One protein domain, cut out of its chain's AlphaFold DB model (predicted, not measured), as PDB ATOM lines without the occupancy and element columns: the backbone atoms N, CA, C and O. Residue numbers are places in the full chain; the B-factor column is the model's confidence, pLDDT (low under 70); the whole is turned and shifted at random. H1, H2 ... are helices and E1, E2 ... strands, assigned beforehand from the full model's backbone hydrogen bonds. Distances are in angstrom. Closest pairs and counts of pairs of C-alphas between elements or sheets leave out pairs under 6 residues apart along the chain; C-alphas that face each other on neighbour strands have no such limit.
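AT A GLANCE: This is residues 70 to 191 of the 248 residues of an uncharacterized protein of Stackebrandtia endophytica (UniProt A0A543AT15). One strongly twisted six-stranded sheet, curled like part of a barrel, curls round H1, which packs on it mostly at E6. H3 packs over the opposite face from H1, H2 packs mostly on edge strand E2, and residues 120 to 126 stick out as a free loop. The printed part has 122 residues, with three named helices and six named strands in the order H1 E1 E2 H2 E3 H3 E4 E5 E6. The mixed sheet runs E2 E1 E3 E4 E5 E6, and the class is mixed, helices and strands. The whole is compact, with a radius of gyration of the C-alphas of 14.0 A and spans of 42 by 33 by 29 A.

IN THESE COORDINATES: Find C-alpha 70 at (158.929, 183.052, 166.890), where H1 begins; it runs 14.8 A to residue 79. Next come E1, residues 87 to 92, 15.4 A long, and E2, residues 109 to 113, 13.0 A. H2, residues 127 to 137, begins at (178.445, 175.263, 154.807) and is 15.4 A long. Then read E3, residues 141 to 145, H3, residues 147 to 155, E4, residues 164 to 168, and E5, residues 178 to 181. E6, residues 185 to 190, runs 15.6 A and ends at (159.524, 170.788, 179.615).

HOW THE PARTS SIT: Start in the sheet, where E1 and E3 are parallel at 24 degrees, with N 89 and O 142 2.8 A apart, within hydrogen-bond range. E2 is parallel to E1, with N 110 and O 88 at 2.8 A. E4 is staggered: residues 164 to 166 pair with E3, with N 165 and O 143 at 2.8 A, and residues 167 to 168 with E5, with N 180 and O 168 at 2.9 A; both pairs are parallel. E5 and E6 form an antiparallel hairpin, with N 179 and O 188 at 2.8 A. H1 is on the sheet, on the opposite face from H3; the closest C-alphas of H1 and E6 are those of Ser 79 and Ala 189, 5.2 A. H2 has a height over the sheet of 8.2 A; its closest C-alpha pair with E2 is Arg 128 and Leu 113, 5.2 A. H3 has a height over the sheet of 9.4 A and lies over E3. E3, H3, E4 is a strand-helix-strand unit, two parallel neighbour strands joined through a helix; E2, H2, E3 is a split one, with E1 between its strands; both crossovers are right-handed. In H2 and H3 every O i to N i+4 pair is within hydrogen-bond range, in H1 4 of 6.

THE WHOLE: Look to Thr 122 and Arg 191 for the two C-alphas farthest apart, 43.5 A. The printed part has no cut. The links E1 to E2 and E2 to H2 are long, 16 and 13 residues. Mean pLDDT of the printed part is 86.1; residues 96 to 107 are under 70.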
ATOM      1  N   VAL A  70     159.714 182.432 165.810       77.44
ATOM      2  CA  VAL A  70     158.929 183.052 166.890       77.44
ATOM      3  C   VAL A  70     158.337 181.981 167.804       77.44
ATOM      4  O   VAL A  70     158.491 182.079 169.022       77.44
ATOM      5  N   ASP A  71     157.742 180.941 167.217       83.62
ATOM      6  CA  ASP A  71     157.168 179.811 167.952       83.62
ATOM      7  C   ASP A  71     158.244 179.059 168.741       83.62
ATOM      8  O   ASP A  71     158.004 178.653 169.878       83.62
ATOM      9  N   LEU A  72     159.447 178.926 168.171       87.44
ATOM     10  CA  LEU A  72     160.603 178.355 168.860       87.44
ATOM     11  C   LEU A  72     160.949 179.147 170.120       87.44
ATOM     12  O   LEU A  72     161.025 178.579 171.202       87.44
ATOM     13  N   PHE A  73     161.118 180.464 170.018       87.12
ATOM     14  CA  PHE A  73     161.491 181.275 171.178       87.12
ATOM     15  C   PHE A  73     160.394 181.352 172.246       87.12
ATOM     16  O   PHE A  73     160.707 181.364 173.436       87.12
ATOM     17  N   GLU A  74     159.120 181.388 171.851       87.88
ATOM     18  CA  GLU A  74     158.006 181.253 172.799       87.88
ATOM     19  C   GLU A  74     158.059 179.898 173.511       87.88
ATOM     20  O   GLU A  74     157.878 179.831 174.725       87.88
ATOM     21  N   THR A  75     158.391 178.833 172.786       92.25
ATOM     22  CA  THR A  75     158.544 177.490 173.350       92.25
ATOM     23  C   THR A  75     159.727 177.407 174.313       92.25
ATOM     24  O   THR A  75     159.572 176.953 175.444       92.25
ATOM     25  N   LEU A  76     160.891 177.921 173.919       92.06
ATOM     26  CA  LEU A  76     162.095 177.949 174.748       92.06
ATOM     27  C   LEU A  76     161.924 178.780 176.018       92.06
ATOM     28  O   LEU A  76     162.491 178.430 177.048       92.06
ATOM     29  N   SER A  77     161.114 179.840 175.978       89.56
ATOM     30  CA  SER A  77     160.818 180.629 177.179       89.56
ATOM     31  C   SER A  77     160.098 179.824 178.265       89.56
ATOM     32  O   SER A  77     160.218 180.151 179.441       89.56
ATOM     33  N   LEU A  78     159.394 178.747 177.891       92.12
ATOM     34  CA  LEU A  78     158.765 177.841 178.849       92.12
ATOM     35  C   LEU A  78     159.785 176.914 179.507       92.12
ATOM     36  O   LEU A  78     159.568 176.527 180.645       92.12
ATOM     37  N   SER A  79     160.863 176.526 178.817       91.38
ATOM     38  CA  SER A  79     161.756 175.478 179.324       91.38
ATOM     39  C   SER A  79     162.522 175.896 180.576       91.38
ATOM     40  O   SER A  79     162.979 175.036 181.324       91.38
ATOM     41  N   GLU A  80     162.687 177.206 180.793       89.88
ATOM     42  CA  GLU A  80     163.550 177.798 181.828       89.88
ATOM     43  C   GLU A  80     165.043 177.425 181.664       89.88
ATOM     44  O   GLU A  80     165.876 177.822 182.475       89.88
ATOM     45  N   ARG A  81     165.411 176.694 180.597       89.19
ATOM     46  CA  ARG A  81     166.794 176.287 180.260       89.19
ATOM     47  C   ARG A  81     167.490 177.249 179.297       89.19
ATOM     48  O   ARG A  81     168.707 177.174 179.110       89.19
ATOM     49  N   TYR A  82     166.714 178.129 178.674       90.31
ATOM     50  CA  TYR A  82     167.165 179.093 177.680       90.31
ATOM     51  C   TYR A  82     166.947 180.522 178.181       90.31
ATOM     52  O   TYR A  82     165.869 180.863 178.670       90.31
ATOM     53  N   THR A  83     167.955 181.371 178.003       87.69
ATOM     54  CA  THR A  83     167.883 182.807 178.280       87.69
ATOM     55  C   THR A  83     168.089 183.609 176.993       87.69
ATOM     56  O   THR A  83     168.810 183.158 176.105       87.69
ATOM     57  N   PRO A  84     167.515 184.818 176.865       84.00
ATOM     58  CA  PRO A  84     167.711 185.661 175.681       84.00
ATOM     59  C   PRO A  84     169.170 186.036 175.362       84.00
ATOM     60  O   PRO A  84     169.442 186.474 174.245       84.00
ATOM     61  N   ASP A  85     170.088 185.881 176.321       86.81
ATOM     62  CA  ASP A  85     171.521 186.149 176.143       86.81
ATOM     63  C   ASP A  85     172.285 184.986 175.495       86.81
ATOM     64  O   ASP A  85     173.433 185.158 175.077       86.81
ATOM     65  N   ASP A  86     171.673 183.804 175.422       90.62
ATOM     66  CA  ASP A  86     172.283 182.617 174.832       90.62
ATOM     67  C   ASP A  86     172.294 182.688 173.301       90.62
ATOM     68  O   ASP A  86     171.437 183.321 172.683       90.62
ATOM     69  N   VAL A  87     173.264 182.014 172.676       91.75
ATOM     70  CA  VAL A  87     173.269 181.806 171.220       91.75
ATOM     71  C   VAL A  87     172.662 180.438 170.938       91.75
ATOM     72  O   VAL A  87     173.254 179.411 171.267       91.75
ATOM     73  N   LEU A  88     171.464 180.426 170.359       92.81
ATOM     74  CA  LEU A  88     170.752 179.203 170.018       92.81
ATOM     75  C   LEU A  88     171.219 178.680 168.661       92.81
ATOM     76  O   LEU A  88     171.070 179.374 167.658       92.81
ATOM     77  N   PHE A  89     171.693 177.440 168.635       93.50
ATOM     78  CA  PHE A  89     171.947 176.669 167.425       93.50
ATOM     79  C   PHE A  89     170.848 175.621 167.266       93.50
ATOM     80  O   PHE A  89     170.813 174.641 168.008       93.50
ATOM     81  N   ASP A  90     169.938 175.848 166.322       91.94
ATOM     82  CA  ASP A  90     168.915 174.878 165.926       91.94
ATOM     83  C   ASP A  90     169.482 173.985 164.812       91.94
ATOM     84  O   ASP A  90     169.883 174.494 163.758       91.94
ATOM     85  N   VAL A  91     169.559 172.673 165.052       91.88
ATOM     86  CA  VAL A  91     170.043 171.716 164.053       91.88
ATOM     87  C   VAL A  91     168.960 171.478 163.009       91.88
ATOM     88  O   VAL A  91     167.837 171.087 163.342       91.88
ATOM     89  N   GLN A  92     169.281 171.758 161.747       86.56
ATOM     90  CA  GLN A  92     168.320 171.734 160.643       86.56
ATOM     91  C   GLN A  92     168.941 171.162 159.361       86.56
ATOM     92  O   GLN A  92     170.136 171.356 159.129       86.56
ATOM     93  N   PRO A  93     168.132 170.538 158.483       83.56
ATOM     94  CA  PRO A  93     168.589 170.012 157.193       83.56
ATOM     95  C   PRO A  93     168.842 171.105 156.139       83.56
ATOM     96  O   PRO A  93     169.270 170.810 155.032       83.56
ATOM     97  N   GLY A  94     168.581 172.377 156.452       76.44
ATOM     98  CA  GLY A  94     168.804 173.485 155.531       76.44
ATOM     99  C   GLY A  94     168.891 174.830 156.242       76.44
ATOM    100  O   GLY A  94     168.391 174.999 157.361       76.44
ATOM    101  N   LEU A  95     169.534 175.798 155.583       71.06
ATOM    102  CA  LEU A  95     169.560 177.181 156.049       71.06
ATOM    103  C   LEU A  95     168.144 177.755 156.013       71.06
ATOM    104  O   LEU A  95     167.357 177.475 155.111       71.06
ATOM    105  N   ARG A  96     167.818 178.574 157.011       66.94
ATOM    106  CA  ARG A  96     166.532 179.265 157.071       66.94
ATOM    107  C   ARG A  96     166.712 180.714 156.685       66.94
ATOM    108  O   ARG A  96     167.673 181.346 157.119       66.94
ATOM    109  N   ASP A  97     165.738 181.237 155.954       54.22
ATOM    110  CA  ASP A  97     165.638 182.670 155.749       54.22
ATOM    111  C   ASP A  97     165.296 183.345 157.088       54.22
ATOM    112  O   ASP A  97     164.226 183.147 157.678       54.22
ATOM    113  N   VAL A  98     166.275 184.064 157.635       54.62
ATOM    114  CA  VAL A  98     166.223 184.647 158.983       54.62
ATOM    115  C   VAL A  98     165.398 185.944 158.988       54.62
ATOM    116  O   VAL A  98     165.133 186.487 160.062       54.62
ATOM    117  N   GLU A  99     164.920 186.418 157.827       50.53
ATOM    118  CA  GLU A  99     164.105 187.638 157.705       50.53
ATOM    119  C   GLU A  99     162.808 187.601 158.537       50.53
ATOM    120  O   GLU A  99     162.298 188.643 158.949       50.53
ATOM    121  N   PHE A 100     162.307 186.411 158.887       49.75
ATOM    122  CA  PHE A 100     161.104 186.246 159.717       49.75
ATOM    123  C   PHE A 100     161.353 186.275 161.232       49.75
ATOM    124  O   PHE A 100     160.404 186.229 162.024       49.75
ATOM    125  N   ILE A 101     162.609 186.351 161.668       54.28
ATOM    126  CA  ILE A 101     162.953 186.503 163.080       54.28
ATOM    127  C   ILE A 101     163.038 188.004 163.334       54.28
ATOM    128  O   ILE A 101     163.831 188.689 162.712       54.28
ATOM    129  N   GLY A 102     162.204 188.563 164.214       52.28
ATOM    130  CA  GLY A 102     162.255 190.006 164.484       52.28
ATOM    131  C   GLY A 102     163.675 190.482 164.866       52.28
ATOM    132  O   GLY A 102     164.433 189.718 165.473       52.28
ATOM    133  N   PRO A 103     164.040 191.752 164.604       55.16
ATOM    134  CA  PRO A 103     165.427 192.248 164.642       55.16
ATOM    135  C   PRO A 103     166.137 192.096 165.997       55.16
ATOM    136  O   PRO A 103     167.359 192.103 166.069       55.16
ATOM    137  N   LYS A 104     165.384 191.931 167.093       56.22
ATOM    138  CA  LYS A 104     165.939 191.694 168.436       56.22
ATOM    139  C   LYS A 104     166.426 190.257 168.663       56.22
ATOM    140  O   LYS A 104     167.133 190.015 169.634       56.22
ATOM    141  N   ARG A 105     166.006 189.300 167.830       63.75
ATOM    142  CA  ARG A 105     166.264 187.858 168.007       63.75
ATOM    143  C   ARG A 105     167.111 187.254 166.878       63.75
ATOM    144  O   ARG A 105     167.736 186.223 167.097       63.75
ATOM    145  N   THR A 106     167.212 187.924 165.726       63.19
ATOM    146  CA  THR A 106     168.095 187.543 164.599       63.19
ATOM    147  C   THR A 106     169.554 187.380 165.024       63.19
ATOM    148  O   THR A 106     170.224 186.437 164.619       63.19
ATOM    149  N   GLY A 107     170.051 188.254 165.903       68.94
ATOM    150  CA  GLY A 107     171.452 188.242 166.331       68.94
ATOM    151  C   GLY A 107     171.877 187.009 167.139       68.94
ATOM    152  O   GLY A 107     173.074 186.731 167.199       68.94
ATOM    153  N   ARG A 108     170.930 186.256 167.718       82.56
ATOM    154  CA  ARG A 108     171.185 185.139 168.653       82.56
ATOM    155  C   ARG A 108     170.673 183.780 168.170       82.56
ATOM    156  O   ARG A 108     170.955 182.776 168.811       82.56
ATOM    157  N   TYR A 109     169.944 183.746 167.059       87.19
ATOM    158  CA  TYR A 109     169.520 182.513 166.401       87.19
ATOM    159  C   TYR A 109     170.522 182.117 165.319       87.19
ATOM    160  O   TYR A 109     170.877 182.948 164.480       87.19
ATOM    161  N   ARG A 110     170.945 180.858 165.306       88.06
ATOM    162  CA  ARG A 110     171.792 180.263 164.273       88.06
ATOM    163  C   ARG A 110     171.242 178.904 163.872       88.06
ATOM    164  O   ARG A 110     170.605 178.215 164.668       88.06
ATOM    165  N   VAL A 111     171.518 178.529 162.631       88.81
ATOM    166  CA  VAL A 111     171.287 177.174 162.138       88.81
ATOM    167  C   VAL A 111     172.619 176.442 162.147       88.81
ATOM    168  O   VAL A 111     173.596 176.935 161.585       88.81
ATOM    169  N   LEU A 112     172.647 175.273 162.779       92.06
ATOM    170  CA  LEU A 112     173.728 174.311 162.603       92.06
ATOM    171  C   LEU A 112     173.255 173.281 161.577       92.06
ATOM    172  O   LEU A 112     172.238 172.625 161.793       92.06
ATOM    173  N   LEU A 113     173.948 173.157 160.447       90.00
ATOM    174  CA  LEU A 113     173.490 172.246 159.402       90.00
ATOM    175  C   LEU A 113     173.699 170.785 159.815       90.00
ATOM    176  O   LEU A 113     174.798 170.377 160.222       90.00
ATOM    177  N   ALA A 114     172.622 170.012 159.693       89.75
ATOM    178  CA  ALA A 114     172.616 168.574 159.905       89.75
ATOM    179  C   ALA A 114     173.578 167.869 158.930       89.75
ATOM    180  O   ALA A 114     174.049 168.446 157.947       89.75
ATOM    181  N   ALA A 115     173.942 166.625 159.241       87.06
ATOM    182  CA  ALA A 115     174.896 165.865 158.430       87.06
ATOM    183  C   ALA A 115     174.381 165.612 157.002       87.06
ATOM    184  O   ALA A 115     175.147 165.692 156.041       87.06
ATOM    185  N   ASP A 116     173.081 165.371 156.893       84.56
ATOM    186  CA  ASP A 116     172.308 165.102 155.685       84.56
ATOM    187  C   ASP A 116     171.799 166.369 154.984       84.56
ATOM    188  O   ASP A 116     171.050 166.270 154.016       84.56
ATOM    189  N   ALA A 117     172.197 167.559 155.453       85.31
ATOM    190  CA  ALA A 117     171.812 168.805 154.812       85.31
ATOM    191  C   ALA A 117     172.290 168.838 153.354       85.31
ATOM    192  O   ALA A 117     173.477 168.625 153.079       85.31
ATOM    193  N   ASP A 118     171.366 169.144 152.442       81.94
ATOM    194  CA  ASP A 118     171.674 169.345 151.029       81.94
ATOM    195  C   ASP A 118     172.421 170.674 150.872       81.94
ATOM    196  O   ASP A 118     171.909 171.749 151.204       81.94
ATOM    197  N   VAL A 119     173.677 170.593 150.438       80.75
ATOM    198  CA  VAL A 119     174.573 171.739 150.291       80.75
ATOM    199  C   VAL A 119     175.158 171.751 148.891       80.75
ATOM    200  O   VAL A 119     175.435 170.701 148.316       80.75
ATOM    201  N   ASP A 120     175.379 172.952 148.360       76.88
ATOM    202  CA  ASP A 120     176.017 173.129 147.059       76.88
ATOM    203  C   ASP A 120     177.403 172.448 147.053       76.88
ATOM    204  O   ASP A 120     178.306 172.900 147.769       76.88
ATOM    205  N   PRO A 121     177.609 171.387 146.245       74.62
ATOM    206  CA  PRO A 121     178.875 170.657 146.205       74.62
ATOM    207  C   PRO A 121     180.012 171.482 145.589       74.62
ATOM    208  O   PRO A 121     181.169 171.072 145.645       74.62
ATOM    209  N   THR A 122     179.695 172.623 144.971       78.44
ATOM    210  CA  THR A 122     180.662 173.528 144.344       78.44
ATOM    211  C   THR A 122     181.077 174.688 145.249       78.44
ATOM    212  O   THR A 122     181.956 175.470 144.876       78.44
ATOM    213  N   ALA A 123     180.494 174.794 146.449       79.31
ATOM    214  CA  ALA A 123     180.887 175.796 147.428       79.31
ATOM    215  C   ALA A 123     182.369 175.634 147.811       79.31
ATOM    216  O   ALA A 123     182.851 174.535 148.078       79.31
ATOM    217  N   SER A 124     183.102 176.749 147.869       81.94
ATOM    218  CA  SER A 124     184.531 176.751 148.215       81.94
ATOM    219  C   SER A 124     184.817 176.324 149.658       81.94
ATOM    220  O   SER A 124     185.938 175.927 149.971       81.94
ATOM    221  N   VAL A 125     183.812 176.416 150.531       85.50
ATOM    222  CA  VAL A 125     183.815 175.932 151.912       85.50
ATOM    223  C   VAL A 125     182.489 175.224 152.139       85.50
ATOM    224  O   VAL A 125     181.442 175.793 151.829       85.50
ATOM    225  N   ASP A 126     182.525 174.021 152.712       87.06
ATOM    226  CA  ASP A 126     181.307 173.300 153.072       87.06
ATOM    227  C   ASP A 126     180.521 174.111 154.129       87.06
ATOM    228  O   ASP A 126     181.033 174.362 155.231       87.06
ATOM    229  N   PRO A 127     179.269 174.524 153.850       85.81
ATOM    230  CA  PRO A 127     178.445 175.263 154.807       85.81
ATOM    231  C   PRO A 127     178.271 174.544 156.157       85.81
ATOM    232  O   PRO A 127     178.093 175.185 157.203       85.81
ATOM    233  N   ARG A 128     178.348 173.209 156.170       88.56
ATOM    234  CA  ARG A 128     178.270 172.392 157.387       88.56
ATOM    235  C   ARG A 128     179.509 172.554 158.262       88.56
ATOM    236  O   ARG A 128     179.385 172.536 159.486       88.56
ATOM    237  N   GLU A 129     180.686 172.736 157.668       89.12
ATOM    238  CA  GLU A 129     181.921 173.035 158.402       89.12
ATOM    239  C   GLU A 129     181.903 174.468 158.939       89.12
ATOM    240  O   GLU A 129     182.227 174.704 160.105       89.12
ATOM    241  N   ALA A 130     181.449 175.424 158.123       87.50
ATOM    242  CA  ALA A 130     181.361 176.827 158.517       87.50
ATOM    243  C   ALA A 130     180.438 177.035 159.734       87.50
ATOM    244  O   ALA A 130     180.821 177.698 160.703       87.50
ATOM    245  N   THR A 131     179.251 176.421 159.721       90.31
ATOM    246  CA  THR A 131     178.291 176.507 160.837       90.31
ATOM    247  C   THR A 131     178.780 175.769 162.090       90.31
ATOM    248  O   THR A 131     178.605 176.275 163.202       90.31
ATOM    249  N   ALA A 132     179.484 174.638 161.951       91.69
ATOM    250  CA  ALA A 132     180.116 173.939 163.078       91.69
ATOM    251  C   ALA A 132     181.262 174.752 163.717       91.69
ATOM    252  O   ALA A 132     181.401 174.799 164.947       91.69
ATOM    253  N   ALA A 133     182.057 175.449 162.903       91.19
ATOM    254  CA  ALA A 133     183.098 176.355 163.383       91.19
ATOM    255  C   ALA A 133     182.515 177.598 164.078       91.19
ATOM    256  O   ALA A 133     183.122 178.132 165.010       91.19
ATOM    257  N   GLU A 134     181.351 178.090 163.646       91.31
ATOM    258  CA  GLU A 134     180.627 179.156 164.347       91.31
ATOM    259  C   GLU A 134     180.095 178.684 165.706       91.31
ATOM    260  O   GLU A 134     180.296 179.374 166.709       91.31
ATOM    261  N   TYR A 135     179.488 177.494 165.767       93.56
ATOM    262  CA  TYR A 135     179.035 176.875 167.017       93.56
ATOM    263  C   TYR A 135     180.169 176.771 168.039       93.56
ATOM    264  O   TYR A 135     180.048 177.265 169.160       93.56
ATOM    265  N   THR A 136     181.312 176.230 167.617       92.69
ATOM    266  CA  THR A 136     182.473 176.007 168.491       92.69
ATOM    267  C   THR A 136     183.069 177.312 169.034       92.69
ATOM    268  O   THR A 136     183.590 177.346 170.147       92.69
ATOM    269  N   ARG A 137     182.990 178.409 168.268       92.50
ATOM    270  CA  ARG A 137     183.514 179.729 168.672       92.50
ATOM    271  C   ARG A 137     182.502 180.586 169.434       92.50
ATOM    272  O   ARG A 137     182.868 181.649 169.935       92.50
ATOM    273  N   SER A 138     181.238 180.174 169.492       91.62
ATOM    274  CA  SER A 138     180.180 180.979 170.094       91.62
ATOM    275  C   SER A 138     180.297 181.018 171.611       91.62
ATOM    276  O   SER A 138     180.481 180.001 172.273       91.62
ATOM    277  N   ALA A 139     180.137 182.209 172.186       87.00
ATOM    278  CA  ALA A 139     180.040 182.358 173.630       87.00
ATOM    279  C   ALA A 139     178.653 181.898 174.102       87.00
ATOM    280  O   ALA A 139     177.639 182.426 173.644       87.00
ATOM    281  N   ARG A 140     178.617 180.945 175.044       91.00
ATOM    282  CA  ARG A 140     177.388 180.369 175.631       91.00
ATOM    283  C   ARG A 140     176.427 179.752 174.590       91.00
ATOM    284  O   ARG A 140     175.263 180.159 174.530       91.00
ATOM    285  N   PRO A 141     176.870 178.762 173.796       94.62
ATOM    286  CA  PRO A 141     175.995 178.116 172.833       94.62
ATOM    287  C   PRO A 141     174.963 177.237 173.556       94.62
ATOM    288  O   PRO A 141     175.274 176.582 174.554       94.62
ATOM    289  N   VAL A 142     173.736 177.227 173.045       95.50
ATOM    290  CA  VAL A 142     172.691 176.255 173.390       95.50
ATOM    291  C   VAL A 142     172.343 175.505 172.117       95.50
ATOM    292  O   VAL A 142     171.993 176.130 171.118       95.50
ATOM    293  N   LEU A 143     172.454 174.182 172.146       96.19
ATOM    294  CA  LEU A 143     172.158 173.327 171.002       96.19
ATOM    295  C   LEU A 143     170.737 172.774 171.122       96.19
ATOM    296  O   LEU A 143     170.391 172.224 172.164       96.19
ATOM    297  N   LEU A 144     169.933 172.894 170.070       95.62
ATOM    298  CA  LEU A 144     168.619 172.264 169.951       95.62
ATOM    299  C   LEU A 144     168.661 171.236 168.820       95.62
ATOM    300  O   LEU A 144     168.872 171.604 167.667       95.62
ATOM    301  N   ALA A 145     168.459 169.968 169.159       94.56
ATOM    302  CA  ALA A 145     168.568 168.853 168.223       94.56
ATOM    303  C   ALA A 145     167.759 167.649 168.715       94.56
ATOM    304  O   ALA A 145     167.528 167.511 169.922       94.56
ATOM    305  N   ASP A 146     167.350 166.784 167.794       92.69
ATOM    306  CA  ASP A 146     166.828 165.452 168.126       92.69
ATOM    307  C   ASP A 146     167.972 164.438 168.377       92.69
ATOM    308  O   ASP A 146     169.149 164.757 168.150       92.69
ATOM    309  N   PRO A 147     167.682 163.246 168.940       90.94
ATOM    310  CA  PRO A 147     168.711 162.263 169.287       90.94
ATOM    311  C   PRO A 147     169.590 161.827 168.109       90.94
ATOM    312  O   PRO A 147     170.811 161.728 168.273       90.94
ATOM    313  N   ASP A 148     168.995 161.633 166.931       91.88
ATOM    314  CA  ASP A 148     169.699 161.182 165.728       91.88
ATOM    315  C   ASP A 148     170.643 162.270 165.205       91.88
ATOM    316  O   ASP A 148     171.815 162.011 164.916       91.88
ATOM    317  N   GLN A 149     170.192 163.525 165.197       93.00
ATOM    318  CA  GLN A 149     171.039 164.674 164.884       93.00
ATOM    319  C   GLN A 149     172.211 164.814 165.859       93.00
ATOM    320  O   GLN A 149     173.334 165.109 165.442       93.00
ATOM    321  N   LEU A 150     171.985 164.593 167.159       92.75
ATOM    322  CA  LEU A 150     173.059 164.621 168.155       92.75
ATOM    323  C   LEU A 150     174.080 163.504 167.926       92.75
ATOM    324  O   LEU A 150     175.274 163.740 168.114       92.75
ATOM    325  N   ALA A 151     173.642 162.304 167.546       93.31
ATOM    326  CA  ALA A 151     174.539 161.205 167.197       93.31
ATOM    327  C   ALA A 151     175.382 161.557 165.960       93.31
ATOM    328  O   ALA A 151     176.612 161.532 166.035       93.31
ATOM    329  N   ALA A 152     174.741 162.023 164.885       93.44
ATOM    330  CA  ALA A 152     175.411 162.403 163.644       93.44
ATOM    331  C   ALA A 152     176.436 163.539 163.835       93.44
ATOM    332  O   ALA A 152     177.516 163.529 163.241       93.44
ATOM    333  N   LEU A 153     176.145 164.522 164.694       92.56
ATOM    334  CA  LEU A 153     177.100 165.583 165.032       92.56
ATOM    335  C   LEU A 153     178.335 165.045 165.773       92.56
ATOM    336  O   LEU A 153     179.448 165.497 165.496       92.56
ATOM    337  N   ARG A 154     178.163 164.073 166.681       93.19
ATOM    338  CA  ARG A 154     179.288 163.436 167.391       93.19
ATOM    339  C   ARG A 154     180.161 162.613 166.457       93.19
ATOM    340  O   ARG A 154     181.380 162.706 166.551       93.19
ATOM    341  N   GLU A 155     179.557 161.849 165.553       93.50
ATOM    342  CA  GLU A 155     180.284 161.067 164.542       93.50
ATOM    343  C   GLU A 155     181.133 161.962 163.634       93.50
ATOM    344  O   GLU A 155     182.261 161.618 163.288       93.50
ATOM    345  N   ARG A 156     180.632 163.164 163.331       89.44
ATOM    346  CA  ARG A 156     181.360 164.210 162.600       89.44
ATOM    347  C   ARG A 156     182.425 164.937 163.431       89.44
ATOM    348  O   ARG A 156     183.084 165.833 162.912       89.44
ATOM    349  N   GLY A 157     182.580 164.606 164.712       91.25
ATOM    350  CA  GLY A 157     183.552 165.240 165.603       91.25
ATOM    351  C   GLY A 157     183.189 166.667 166.032       91.25
ATOM    352  O   GLY A 157     184.067 167.399 166.486       91.25
ATOM    353  N   VAL A 158     181.922 167.085 165.910       91.50
ATOM    354  CA  VAL A 158     181.479 168.395 166.413       91.50
ATOM    355  C   VAL A 158     181.475 168.356 167.950       91.50
ATOM    356  O   VAL A 158     180.804 167.499 168.530       91.50
ATOM    357  N   PRO A 159     182.198 169.257 168.645       90.94
ATOM    358  CA  PRO A 159     182.319 169.216 170.102       90.94
ATOM    359  C   PRO A 159     181.026 169.691 170.777       90.94
ATOM    360  O   PRO A 159     180.826 170.883 170.983       90.94
ATOM    361  N   ILE A 160     180.140 168.758 171.126       92.00
ATOM    362  CA  ILE A 160     178.863 169.067 171.784       92.00
ATOM    363  C   ILE A 160     179.104 169.434 173.254       92.00
ATOM    364  O   ILE A 160     179.564 168.601 174.033       92.00
ATOM    365  N   GLY A 161     178.776 170.671 173.634       86.75
ATOM    366  CA  GLY A 161     178.838 171.130 175.026       86.75
ATOM    367  C   GLY A 161     177.672 170.639 175.895       86.75
ATOM    368  O   GLY A 161     176.739 170.001 175.417       86.75
ATOM    369  N   ASP A 162     177.673 171.013 177.176       88.50
ATOM    370  CA  ASP A 162     176.697 170.510 178.165       88.50
ATOM    371  C   ASP A 162     175.275 171.081 178.008       88.50
ATOM    372  O   ASP A 162     174.316 170.596 178.608       88.50
ATOM    373  N   ARG A 163     175.114 172.147 177.215       93.94
ATOM    374  CA  ARG A 163     173.849 172.881 177.066       93.94
ATOM    375  C   ARG A 163     173.084 172.420 175.832       93.94
ATOM    376  O   ARG A 163     172.994 173.140 174.837       93.94
ATOM    377  N   VAL A 164     172.532 171.216 175.925       95.62
ATOM    378  CA  VAL A 164     171.702 170.602 174.882       95.62
ATOM    379  C   VAL A 164     170.242 170.580 175.322       95.62
ATOM    380  O   VAL A 164     169.932 170.166 176.436       95.62
ATOM    381  N   LEU A 165     169.357 171.015 174.431       96.44
ATOM    382  CA  LEU A 165     167.914 170.856 174.531       96.44
ATOM    383  C   LEU A 165     167.489 169.774 173.545       96.44
ATOM    384  O   LEU A 165     167.676 169.924 172.335       96.44
ATOM    385  N   ARG A 166     166.918 168.687 174.061       95.75
ATOM    386  CA  ARG A 166     166.409 167.595 173.234       95.75
ATOM    387  C   ARG A 166     165.084 167.997 172.605       95.75
ATOM    388  O   ARG A 166     164.102 168.237 173.314       95.75
ATOM    389  N   ARG A 167     165.065 168.078 171.281       94.88
ATOM    390  CA  ARG A 167     163.837 168.146 170.491       94.88
ATOM    391  C   ARG A 167     163.311 166.726 170.293       94.88
ATOM    392  O   ARG A 167     164.098 165.835 170.008       94.88
ATOM    393  N   GLY A 168     162.008 166.537 170.430       93.25
ATOM    394  CA  GLY A 168     161.353 165.261 170.158       93.25
ATOM    395  C   GLY A 168     159.857 165.442 169.940       93.25
ATOM    396  O   GLY A 168     159.334 166.553 170.116       93.25
ATOM    397  N   ASP A 169     159.192 164.356 169.569       91.69
ATOM    398  CA  ASP A 169     157.741 164.319 169.378       91.69
ATOM    399  C   ASP A 169     157.050 163.626 170.574       91.69
ATOM    400  O   ASP A 169     157.632 163.456 171.648       91.69
ATOM    401  N   PHE A 170     155.775 163.267 170.440       90.38
ATOM    402  CA  PHE A 170     154.967 162.676 171.497       90.38
ATOM    403  C   PHE A 170     155.521 161.342 172.015       90.38
ATOM    404  O   PHE A 170     155.347 161.042 173.198       90.38
ATOM    405  N   ASP A 171     156.220 160.586 171.170       89.75
ATOM    406  CA  ASP A 171     156.889 159.338 171.553       89.75
ATOM    407  C   ASP A 171     158.061 159.584 172.524       89.75
ATOM    408  O   ASP A 171     158.356 158.750 173.380       89.75
ATOM    409  N   ASP A 172     158.654 160.782 172.487       90.75
ATOM    410  CA  ASP A 172     159.822 161.172 173.285       90.75
ATOM    411  C   ASP A 172     159.449 161.970 174.547       90.75
ATOM    412  O   ASP A 172     160.310 162.582 175.193       90.75
ATOM    413  N   LEU A 173     158.163 162.006 174.928       90.44
ATOM    414  CA  LEU A 173     157.653 162.858 176.015       90.44
ATOM    415  C   LEU A 173     158.342 162.654 177.365       90.44
ATOM    416  O   LEU A 173     158.228 163.527 178.224       90.44
ATOM    417  N   ALA A 174     159.023 161.533 177.593       89.75
ATOM    418  CA  ALA A 174     159.784 161.284 178.815       89.75
ATOM    419  C   ALA A 174     161.160 161.975 178.814       89.75
ATOM    420  O   ALA A 174     161.636 162.387 179.872       89.75
ATOM    421  N   GLU A 175     161.767 162.163 177.642       90.94
ATOM    422  CA  GLU A 175     163.181 162.533 177.502       90.94
ATOM    423  C   GLU A 175     163.402 163.894 176.834       90.94
ATOM    424  O   GLU A 175     164.480 164.480 176.984       90.94
ATOM    425  N   LEU A 176     162.386 164.429 176.151       94.38
ATOM    426  CA  LEU A 176     162.474 165.717 175.473       94.38
ATOM    427  C   LEU A 176     162.519 166.910 176.436       94.38
ATOM    428  O   LEU A 176     161.955 166.892 177.542       94.38
ATOM    429  N   ASP A 177     163.144 167.982 175.956       95.69
ATOM    430  CA  ASP A 177     163.066 169.338 176.502       95.69
ATOM    431  C   ASP A 177     162.085 170.199 175.702       95.69
ATOM    432  O   ASP A 177     161.411 171.056 176.270       95.69
ATOM    433  N   VAL A 178     162.001 169.980 174.389       95.81
ATOM    434  CA  VAL A 178     161.183 170.751 173.449       95.81
ATOM    435  C   VAL A 178     160.328 169.793 172.625       95.81
ATOM    436  O   VAL A 178     160.854 168.957 171.898       95.81
ATOM    437  N   LEU A 179     159.008 169.939 172.735       94.25
ATOM    438  CA  LEU A 179     158.026 169.192 171.958       94.25
ATOM    439  C   LEU A 179     157.831 169.864 170.599       94.25
ATOM    440  O   LEU A 179     157.507 171.060 170.521       94.25
ATOM    441  N   TRP A 180     157.992 169.083 169.542       90.31
ATOM    442  CA  TRP A 180     157.891 169.516 168.159       90.31
ATOM    443  C   TRP A 180     157.268 168.411 167.303       90.31
ATOM    444  O   TRP A 180     157.601 167.250 167.496       90.31
ATOM    445  N   THR A 181     156.418 168.781 166.341       85.06
ATOM    446  CA  THR A 181     155.980 167.867 165.270       85.06
ATOM    447  C   THR A 181     156.240 168.495 163.904       85.06
ATOM    448  O   THR A 181     156.325 169.725 163.780       85.06
ATOM    449  N   VAL A 182     156.316 167.667 162.863       76.31
ATOM    450  CA  VAL A 182     156.503 168.115 161.472       76.31
ATOM    451  C   VAL A 182     155.372 169.049 161.025       76.31
ATOM    452  O   VAL A 182     155.598 170.045 160.337       76.31
ATOM    453  N   GLU A 183     154.145 168.760 161.442       75.38
ATOM    454  CA  GLU A 183     152.940 169.438 160.973       75.38
ATOM    455  C   GLU A 183     152.631 170.722 161.766       75.38
ATOM    456  O   GLU A 183     152.131 171.707 161.213       75.38
ATOM    457  N   LEU A 184     152.900 170.738 163.078       76.38
ATOM    458  CA  LEU A 184     152.588 171.869 163.963       76.38
ATOM    459  C   LEU A 184     153.815 172.637 164.446       76.38
ATOM    460  O   LEU A 184     153.669 173.642 165.156       76.38
ATOM    461  N   GLY A 185     155.014 172.223 164.061       84.88
ATOM    462  CA  GLY A 185     156.245 172.834 164.522       84.88
ATOM    463  C   GLY A 185     156.407 172.733 166.036       84.88
ATOM    464  O   GLY A 185     155.998 171.765 166.664       84.88
ATOM    465  N   TYR A 186     156.990 173.767 166.644       88.88
ATOM    466  CA  TYR A 186     157.189 173.819 168.091       88.88
ATOM    467  C   TYR A 186     155.845 173.942 168.823       88.88
ATOM    468  O   TYR A 186     155.051 174.838 168.519       88.88
ATOM    469  N   LEU A 187     155.585 173.048 169.779       91.06
ATOM    470  CA  LEU A 187     154.310 172.928 170.497       91.06
ATOM    471  C   LEU A 187     154.411 173.272 171.983       91.06
ATOM    472  O   LEU A 187     153.449 173.762 172.579       91.06
ATOM    473  N   GLY A 188     155.549 172.998 172.603       94.31
ATOM    474  CA  GLY A 188     155.697 173.120 174.045       94.31
ATOM    475  C   GLY A 188     157.089 172.744 174.515       94.31
ATOM    476  O   GLY A 188     157.914 172.291 173.729       94.31
ATOM    477  N   ALA A 189     157.367 172.958 175.794       95.88
ATOM    478  CA  ALA A 189     158.649 172.595 176.381       95.88
ATOM    479  C   ALA A 189     158.486 172.092 177.810       95.88
ATOM    480  O   ALA A 189     157.559 172.485 178.527       95.88
ATOM    481  N   ARG A 190     159.412 171.235 178.233       96.00
ATOM    482  CA  ARG A 190     159.524 170.788 179.615       96.00
ATOM    483  C   ARG A 190     160.046 171.928 180.475       96.00
ATOM    484  O   ARG A 190     161.170 172.378 180.276       96.00
ATOM    485  N   ARG A 191     159.257 172.362 181.459       94.25
ATOM    486  CA  ARG A 191     159.736 173.335 182.451       94.25
ATOM    487  C   ARG A 191     160.599 172.632 183.489       94.25
ATOM    488  O   ARG A 191     160.173 171.604 184.020       94.25
TER     489      ARG A 191